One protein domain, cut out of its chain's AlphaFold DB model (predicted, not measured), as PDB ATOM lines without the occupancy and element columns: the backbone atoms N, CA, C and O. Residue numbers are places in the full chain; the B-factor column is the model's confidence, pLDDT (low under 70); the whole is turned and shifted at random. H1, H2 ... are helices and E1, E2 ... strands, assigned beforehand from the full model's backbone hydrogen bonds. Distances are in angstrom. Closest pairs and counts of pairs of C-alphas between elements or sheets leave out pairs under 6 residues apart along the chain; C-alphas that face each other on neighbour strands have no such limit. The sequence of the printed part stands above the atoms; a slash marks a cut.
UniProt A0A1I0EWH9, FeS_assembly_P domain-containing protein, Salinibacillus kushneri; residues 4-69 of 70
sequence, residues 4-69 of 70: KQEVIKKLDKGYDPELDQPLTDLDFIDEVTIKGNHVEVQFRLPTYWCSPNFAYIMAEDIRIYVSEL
ATOM      1  N   LYS A   4      28.104  29.130  38.310       77.50
ATOM      2  CA  LYS A   4      29.544  28.843  38.421       77.50
ATOM      3  C   LYS A   4      29.912  28.042  39.676       77.50
ATOM      4  O   LYS A   4      30.754  27.160  39.602       77.50
ATOM      5  N   GLN A   5      29.285  28.322  40.816       77.06
ATOM      6  CA  GLN A   5      29.519  27.575  42.059       77.06
ATOM      7  C   GLN A   5      28.963  26.150  41.976       77.06
ATOM      8  O   GLN A   5      29.555  25.241  42.545       77.06
ATOM      9  N   GLU A   6      27.857  25.943  41.256       80.12
ATOM     10  CA  GLU A   6      27.303  24.603  41.016       80.12
ATOM     11  C   GLU A   6      28.217  23.773  40.114       80.12
ATOM     12  O   GLU A   6      28.492  22.620  40.441       80.12
ATOM     13  N   VAL A   7      28.763  24.380  39.050       81.25
ATOM     14  CA  VAL A   7      29.784  23.742  38.202       81.25
ATOM     15  C   VAL A   7      31.006  23.344  39.028       81.25
ATOM     16  O   VAL A   7      31.393  22.182  38.998       81.25
ATOM     17  N   ILE A   8      31.580  24.266  39.809       77.56
ATOM     18  CA  ILE A   8      32.761  23.976  40.644       77.56
ATOM     19  C   ILE A   8      32.467  22.831  41.624       77.56
ATOM     20  O   ILE A   8      33.237  21.883  41.714       77.56
ATOM     21  N   LYS A   9      31.303  22.848  42.281       77.69
ATOM     22  CA  LYS A   9      30.901  21.793  43.220       77.69
ATOM     23  C   LYS A   9      30.690  20.426  42.551       77.69
ATOM     24  O   LYS A   9      30.811  19.395  43.207       77.69
ATOM     25  N   LYS A  10      30.312  20.392  41.269       79.19
ATOM     26  CA  LYS A  10      30.252  19.147  40.486       79.19
ATOM     27  C   LYS A  10      31.646  18.689  40.061       79.19
ATOM     28  O   LYS A  10      31.902  17.493  40.112       79.19
ATOM     29  N   LEU A  11      32.530  19.617  39.699       75.25
ATOM     30  CA  LEU A  11      33.920  19.330  39.335       75.25
ATOM     31  C   LEU A  11      34.752  18.802  40.515       75.25
ATOM     32  O   LEU A  11      35.627  17.981  40.276       75.25
ATOM     33  N   ASP A  12      34.417  19.155  41.763       69.75
ATOM     34  CA  ASP A  12      34.994  18.537  42.979       69.75
ATOM     35  C   ASP A  12      34.816  17.007  43.032       69.75
ATOM     36  O   ASP A  12      35.515  16.325  43.778       69.75
ATOM     37  N   LYS A  13      33.864  16.443  42.275       65.69
ATOM     38  CA  LYS A  13      33.684  14.986  42.183       65.69
ATOM     39  C   LYS A  13      34.674  14.321  41.228       65.69
ATOM     40  O   LYS A  13      34.814  13.104  41.286       65.69
ATOM     41  N   GLY A  14      35.313  15.098  40.352       62.53
ATOM     42  CA  GLY A  14      36.366  14.624  39.467       62.53
ATOM     43  C   GLY A  14      37.630  14.358  40.255       62.53
ATOM     44  O   GLY A  14      38.143  15.240  40.940       62.53
ATOM     45  N   TYR A  15      38.099  13.122  40.170       61.78
ATOM     46  CA  TYR A  15      39.166  12.593  40.999       61.78
ATOM     47  C   TYR A  15      40.334  12.195  40.103       61.78
ATOM     48  O   TYR A  15      40.120  11.529  39.091       61.78
ATOM     49  N   ASP A  16      41.555  12.595  40.455       61.62
ATOM     50  CA  ASP A  16      42.748  12.092  39.775       61.62
ATOM     51  C   ASP A  16      43.053  10.672  40.301       61.62
ATOM     52  O   ASP A  16      43.333  10.510  41.495       61.62
ATOM     53  N   PRO A  17      42.978   9.625  39.455       55.78
ATOM     54  CA  PRO A  17      43.177   8.246  39.892       55.78
ATOM     55  C   PRO A  17      44.642   7.908  40.220       55.78
ATOM     56  O   PRO A  17      44.892   6.857  40.813       55.78
ATOM     57  N   GLU A  18      45.607   8.750  39.839       56.59
ATOM     58  CA  GLU A  18      47.030   8.564  40.147       56.59
ATOM     59  C   GLU A  18      47.430   9.244  41.467       56.59
ATOM     60  O   GLU A  18      48.317   8.750  42.166       56.59
ATOM     61  N   LEU A  19      46.780  10.360  41.816       56.19
ATOM     62  CA  LEU A  19      47.125  11.192  42.978       56.19
ATOM     63  C   LEU A  19      46.140  11.093  44.153       56.19
ATOM     64  O   LEU A  19      46.455  11.593  45.232       56.19
ATOM     65  N   ASP A  20      44.990  10.442  43.966       60.84
ATOM     66  CA  ASP A  20      43.936  10.271  44.978       60.84
ATOM     67  C   ASP A  20      43.426  11.620  45.544       60.84
ATOM     68  O   ASP A  20      43.126  11.741  46.733       60.84
ATOM     69  N   GLN A  21      43.345  12.654  44.691       57.31
ATOM     70  CA  GLN A  21      42.940  14.022  45.057       57.31
ATOM     71  C   GLN A  21      41.902  14.609  44.076       57.31
ATOM     72  O   GLN A  21      41.909  14.248  42.893       57.31
ATOM     73  N   PRO A  22      41.021  15.531  44.525       62.72
ATOM     74  CA  PRO A  22      40.085  16.231  43.645       62.72
ATOM     75  C   PRO A  22      40.812  17.091  42.601       62.72
ATOM     76  O   PRO A  22      41.741  17.830  42.933       62.72
ATOM     77  N   LEU A  23      40.345  17.072  41.349       62.66
ATOM     78  CA  LEU A  23      40.908  17.878  40.247       62.66
ATOM     79  C   LEU A  23      40.886  19.393  40.531       62.66
ATOM     80  O   LEU A  23      41.664  20.154  39.953       62.66
ATOM     81  N   THR A  24      39.992  19.834  41.412       59.34
ATOM     82  CA  THR A  24      39.833  21.225  41.850       59.34
ATOM     83  C   THR A  24      40.880  21.667  42.871       59.34
ATOM     84  O   THR A  24      41.251  22.838  42.862       59.34
ATOM     85  N   ASP A  25      41.410  20.752  43.688       56.56
ATOM     86  CA  ASP A  25      42.479  21.037  44.662       56.56
ATOM     87  C   ASP A  25      43.873  21.051  44.013       56.56
ATOM     88  O   ASP A  25      44.820  21.618  44.560       56.56
ATOM     89  N   LEU A  26      43.997  20.469  42.819       62.03
ATOM     90  CA  LEU A  26      45.248  20.386  42.063       62.03
ATOM     91  C   LEU A  26      45.507  21.605  41.154       62.03
ATOM     92  O   LEU A  26      46.494  21.622  40.420       62.03
ATOM     93  N   ASP A  27      44.640  22.626  41.197       62.66
ATOM     94  CA  ASP A  27      44.704  23.837  40.352       62.66
ATOM     95  C   ASP A  27      44.714  23.515  38.838       62.66
ATOM     96  O   ASP A  27      45.225  24.262  37.994       62.66
ATOM     97  N   PHE A  28      44.158  22.352  38.479       69.81
ATOM     98  CA  PHE A  28      44.106  21.882  37.097       69.81
ATOM     99  C   PHE A  28      42.998  22.552  36.308       69.81
ATOM    100  O   PHE A  28      43.152  22.699  35.102       69.81
ATOM    101  N   ILE A  29      41.913  22.995  36.943       75.31
ATOM    102  CA  ILE A  29      40.852  23.753  36.275       75.31
ATOM    103  C   ILE A  29      41.315  25.212  36.120       75.31
ATOM    104  O   ILE A  29      41.279  25.979  37.076       75.31
ATOM    105  N   ASP A  30      41.724  25.601  34.912       78.12
ATOM    106  CA  ASP A  30      42.257  26.943  34.630       78.12
ATOM    107  C   ASP A  30      41.116  27.954  34.421       78.12
ATOM    108  O   ASP A  30      41.108  29.050  34.984       78.12
ATOM    109  N   GLU A  31      40.088  27.566  33.655       81.75
ATOM    110  CA  GLU A  31      38.947  28.434  33.363       81.75
ATOM    111  C   GLU A  31      37.633  27.652  33.235       81.75
ATOM    112  O   GLU A  31      37.564  26.576  32.643       81.75
ATOM    113  N   VAL A  32      36.554  28.241  33.763       85.94
ATOM    114  CA  VAL A  32      35.179  27.773  33.560       85.94
ATOM    115  C   VAL A  32      34.346  28.924  33.017       85.94
ATOM    116  O   VAL A  32      34.109  29.915  33.721       85.94
ATOM    117  N   THR A  33      33.850  28.758  31.793       86.31
ATOM    118  CA  THR A  33      32.999  29.728  31.102       86.31
ATOM    119  C   THR A  33      31.606  29.149  30.878       86.31
ATOM    120  O   THR A  33      31.445  28.067  30.323       86.31
ATOM    121  N   ILE A  34      30.571  29.888  31.284       86.69
ATOM    122  CA  ILE A  34      29.169  29.479  31.126       86.69
ATOM    123  C   ILE A  34      28.484  30.429  30.143       86.69
ATOM    124  O   ILE A  34      28.413  31.636  30.385       86.69
ATOM    125  N   LYS A  35      27.955  29.886  29.044       87.00
ATOM    126  CA  LYS A  35      27.226  30.615  27.995       87.00
ATOM    127  C   LYS A  35      25.847  29.980  27.801       87.00
ATOM    128  O   LYS A  35      25.679  29.039  27.030       87.00
ATOM    129  N   GLY A  36      24.841  30.491  28.512       85.44
ATOM    130  CA  GLY A  36      23.481  29.941  28.473       85.44
ATOM    131  C   GLY A  36      23.429  28.527  29.059       85.44
ATOM    132  O   GLY A  36      23.605  28.370  30.265       85.44
ATOM    133  N   ASN A  37      23.203  27.527  28.201       85.31
ATOM    134  CA  ASN A  37      23.220  26.095  28.547       85.31
ATOM    135  C   ASN A  37      24.525  25.393  28.136       85.31
ATOM    136  O   ASN A  37      24.625  24.174  28.220       85.31
ATOM    137  N   HIS A  38      25.512  26.145  27.653       85.75
ATOM    138  CA  HIS A  38      26.831  25.617  27.344       85.75
ATOM    139  C   HIS A  38      27.795  25.920  28.489       85.75
ATOM    140  O   HIS A  38      27.867  27.061  28.956       85.75
ATOM    141  N   VAL A  39      28.546  24.909  28.913       87.88
ATOM    142  CA  VAL A  39      29.621  25.040  29.893       87.88
ATOM    143  C   VAL A  39      30.909  24.593  29.222       87.88
ATOM    144  O   VAL A  39      31.004  23.476  28.718       87.88
ATOM    145  N   GLU A  40      31.882  25.489  29.213       88.69
ATOM    146  CA  GLU A  40      33.227  25.257  28.717       88.69
ATOM    147  C   GLU A  40      34.162  25.167  29.926       88.69
ATOM    148  O   GLU A  40      34.174  26.070  30.769       88.69
ATOM    149  N   VAL A  41      34.909  24.067  30.020       86.94
ATOM    150  CA  VAL A  41      35.884  23.821  31.088       86.94
ATOM    151  C   VAL A  41      37.248  23.633  30.444       86.94
ATOM    152  O   VAL A  41      37.436  22.719  29.641       86.94
ATOM    153  N   GLN A  42      38.189  24.500  30.794       86.56
ATOM    154  CA  GLN A  42      39.586  24.387  30.404       86.56
ATOM    155  C   GLN A  42      40.373  23.842  31.586       86.56
ATOM    156  O   GLN A  42      40.291  24.380  32.692       86.56
ATOM    157  N   PHE A  43      41.125  22.768  31.353       83.31
ATOM    158  CA  PHE A  43      41.961  22.168  32.379       83.31
ATOM    159  C   PHE A  43      43.356  21.828  31.854       83.31
ATOM    160  O   PHE A  43      43.556  21.599  30.658       83.31
ATOM    161  N   ARG A  44      44.333  21.825  32.759       81.12
ATOM    162  CA  ARG A  44      45.729  21.485  32.502       81.12
ATOM    163  C   ARG A  44      46.025  20.093  33.029       81.12
ATOM    164  O   ARG A  44      45.517  19.688  34.068       81.12
ATOM    165  N   LEU A  45      46.871  19.369  32.305       77.94
ATOM    166  CA  LEU A  45      47.355  18.072  32.755       77.94
ATOM    167  C   LEU A  45      48.464  18.258  33.802       77.94
ATOM    168  O   LEU A  45      49.271  19.182  33.647       77.94
ATOM    169  N   PRO A  46      48.560  17.361  34.804       71.12
ATOM    170  CA  PRO A  46      49.568  17.431  35.863       71.12
ATOM    171  C   PRO A  46      50.997  17.553  35.333       71.12
ATOM    172  O   PRO A  46      51.841  18.247  35.899       71.12
ATOM    173  N   THR A  47      51.288  16.844  34.241       68.00
ATOM    174  CA  THR A  47      52.615  16.795  33.635       68.00
ATOM    175  C   THR A  47      52.519  16.696  32.116       68.00
ATOM    176  O   THR A  47      51.544  16.183  31.564       68.00
ATOM    177  N   TYR A  48      53.578  17.126  31.426       66.88
ATOM    178  CA  TYR A  48      53.698  17.010  29.967       66.88
ATOM    179  C   TYR A  48      53.717  15.549  29.471       66.88
ATOM    180  O   TYR A  48      53.516  15.292  28.289       66.88
ATOM    181  N   TRP A  49      53.981  14.588  30.361       68.50
ATOM    182  CA  TRP A  49      54.058  13.157  30.043       68.50
ATOM    183  C   TRP A  49      52.832  12.369  30.499       68.50
ATOM    184  O   TRP A  49      52.848  11.140  30.428       68.50
ATOM    185  N   CYS A  50      51.778  13.050  30.954       73.56
ATOM    186  CA  CYS A  50      50.527  12.386  31.286       73.56
ATOM    187  C   CYS A  50      50.037  11.577  30.075       73.56
ATOM    188  O   CYS A  50      50.040  12.059  28.938       73.56
ATOM    189  N   SER A  51      49.654  10.321  30.316       82.69
ATOM    190  CA  SER A  51      49.181   9.438  29.254       82.69
ATOM    191  C   SER A  51      47.955  10.051  28.570       82.69
ATOM    192  O   SER A  51      47.028  10.475  29.268       82.69
ATOM    193  N   PRO A  52      47.869  10.020  27.226       81.56
ATOM    194  CA  PRO A  52      46.671  10.450  26.509       81.56
ATOM    195  C   PRO A  52      45.389   9.765  26.999       81.56
ATOM    196  O   PRO A  52      44.324  10.377  26.980       81.56
ATOM    197  N   ASN A  53      45.489   8.523  27.488       82.00
ATOM    198  CA  ASN A  53      44.344   7.809  28.053       82.00
ATOM    199  C   ASN A  53      43.855   8.448  29.357       82.00
ATOM    200  O   ASN A  53      42.652   8.603  29.528       82.00
ATOM    201  N   PHE A  54      44.760   8.851  30.253       79.38
ATOM    202  CA  PHE A  54      44.373   9.517  31.501       79.38
ATOM    203  C   PHE A  54      43.821  10.913  31.235       79.38
ATOM    204  O   PHE A  54      42.782  11.269  31.782       79.38
ATOM    205  N   ALA A  55      44.443  11.660  30.318       81.81
ATOM    206  CA  ALA A  55      43.919  12.944  29.860       81.81
ATOM    207  C   ALA A  55      42.481  12.825  29.329       81.81
ATOM    208  O   ALA A  55      41.627  13.651  29.651       81.81
ATOM    209  N   TYR A  56      42.208  11.782  28.541       84.06
ATOM    210  CA  TYR A  56      40.876  11.514  28.011       84.06
ATOM    211  C   TYR A  56      39.875  11.131  29.110       84.06
ATOM    212  O   TYR A  56      38.786  11.694  29.135       84.06
ATOM    213  N   ILE A  57      40.244  10.236  30.035       84.38
ATOM    214  CA  ILE A  57      39.372   9.826  31.152       84.38
ATOM    215  C   ILE A  57      38.989  11.041  32.007       84.38
ATOM    216  O   ILE A  57      37.805  11.275  32.228       84.38
ATOM    217  N   MET A  58      39.962  11.879  32.384       80.94
ATOM    218  CA  MET A  58      39.694  13.110  33.141       80.94
ATOM    219  C   MET A  58      38.759  14.067  32.385       80.94
ATOM    220  O   MET A  58      37.840  14.634  32.974       80.94
ATOM    221  N   ALA A  59      38.956  14.239  31.073       84.94
ATOM    222  CA  ALA A  59      38.081  15.078  30.252       84.94
ATOM    223  C   ALA A  59      36.653  14.514  30.146       84.94
ATOM    224  O   ALA A  59      35.680  15.277  30.147       84.94
ATOM    225  N   GLU A  60      36.517  13.192  30.032       88.44
ATOM    226  CA  GLU A  60      35.221  12.518  29.977       88.44
ATOM    227  C   GLU A  60      34.464  12.675  31.300       88.44
ATOM    228  O   GLU A  60      33.302  13.088  31.280       88.44
ATOM    229  N   ASP A  61      35.135  12.462  32.431       85.75
ATOM    230  CA  ASP A  61      34.556  12.632  33.766       85.75
ATOM    231  C   ASP A  61      34.066  14.070  33.986       85.75
ATOM    232  O   ASP A  61      32.913  14.292  34.370       85.75
ATOM    233  N   ILE A  62      34.895  15.066  33.641       85.75
ATOM    234  CA  ILE A  62      34.518  16.490  33.675       85.75
ATOM    235  C   ILE A  62      33.235  16.727  32.870       85.75
ATOM    236  O   ILE A  62      32.289  17.356  33.357       85.75
ATOM    237  N   ARG A  63      33.177  16.211  31.637       86.62
ATOM    238  CA  ARG A  63      32.006  16.369  30.769       86.62
ATOM    239  C   ARG A  63      30.762  15.724  31.382       86.62
ATOM    240  O   ARG A  63      29.693  16.334  31.319       86.62
ATOM    241  N   ILE A  64      30.880  14.528  31.958       88.12
ATOM    242  CA  ILE A  64      29.762  13.826  32.601       88.12
ATOM    243  C   ILE A  64      29.226  14.663  33.765       88.12
ATOM    244  O   ILE A  64      28.045  15.018  33.754       88.12
ATOM    245  N   TYR A  65      30.071  15.075  34.712       85.44
ATOM    246  CA  TYR A  65      29.611  15.804  35.902       85.44
ATOM    247  C   TYR A  65      28.967  17.151  35.589       85.44
ATOM    248  O   TYR A  65      27.999  17.543  36.245       85.44
ATOM    249  N   VAL A  66      29.485  17.850  34.579       85.06
ATOM    250  CA  VAL A  66      28.931  19.125  34.117       85.06
ATOM    251  C   VAL A  66      27.615  18.922  33.361       85.06
ATOM    252  O   VAL A  66      26.725  19.761  33.455       85.06
ATOM    253  N   SER A  67      27.448  17.805  32.647       85.38
ATOM    254  CA  SER A  67      26.190  17.492  31.952       85.38
ATOM    255  C   SER A  67      25.027  17.140  32.889       85.38
ATOM    256  O   SER A  67      23.874  17.225  32.482       85.38
ATOM    257  N   GLU A  68      25.318  16.794  34.145       83.75
ATOM    258  CA  GLU A  68      24.325  16.548  35.199       83.75
ATOM    259  C   GLU A  68      23.916  17.818  35.974       83.75
ATOM    260  O   GLU A  68      23.406  17.724  37.097       83.75
ATOM    261  N   LEU A  69      24.241  19.005  35.459       77.00
ATOM    262  CA  LEU A  69      23.755  20.268  36.008       77.00
ATOM    263  C   LEU A  69      22.344  20.539  35.472       77.00
ATOM    264  O   LEU A  69      22.153  20.571  34.257       77.00
TER     265      LEU A  69
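AT A GLANCE: This is residues 4 to 69 of the 70 residues of the protein "FeS_assembly_P domain-containing protein" of Salinibacillus kushneri (UniProt A0A1I0EWH9). An antiparallel hairpin of two strands, E1 and E2, the long helix H2 beside E2 and the short helix H1 near E1 sit as a triangle, and H1 touches H2 near the end of H2. Between H1 and E1, residues 12 to 28 form a long stretch with no named element, while residues 47 to 53 stand free and stick out. The printed part has 66 residues with two named helices and two named strands, in the order H1, E1, E2, H2; its class is mixed, helices and strands. It is compact, with a radius of gyration of the C-alphas of 11.4 A, yet elongated, spanning 35 by 19 by 18 A.

HOW THE PARTS SIT: H1, residues 4 to 11, comes closest to E1, residues 29 to 35, at the C-alphas of Lys 4 and Ile 34, 7.3 A apart. E1 and E2, residues 38 to 43, are a hairpin, antiparallel at 169 degrees, with N 33 and O 40 at 2.9 A and N 40 and O 33 at 2.8 A, within hydrogen-bond range. H1 and E2 are apart, but only just, at 8.4 A. The closest C-alphas of E2 and H2, residues 52 to 67, are those of Val 39 and Val 66, 7.3 A apart. H2 touches H1 with residues 62 to 66 alone, the closest C-alphas being those of Lys 10 and Tyr 65, 5.7 A apart. The two helices run opposite ways at a steep tilt of 48 degrees. E1 and H2 are apart. In H1 and H2 every O i to N i+4 pair is within hydrogen-bond range.

IN THESE COORDINATES: H1 begins at C-alpha 4 (29.544, 28.843, 38.421) and is 10.5 A long. E1 measures 17.4 A and E2 16.3 A. H2, 22.3 A long, ends at C-alpha 67 (26.190, 17.492, 31.952).

THE WHOLE: The C-alphas of Gly 36 and Trp 49, the two farthest apart, are 34.9 A apart. The printed part has no cut. The link from H1 to E1 is long, with 17 residues; E1 to E2 is tight and E2 to H2 short. Mean pLDDT of the printed part is 76.4, and residues 12 to 28 and 47 to 49 are under 70.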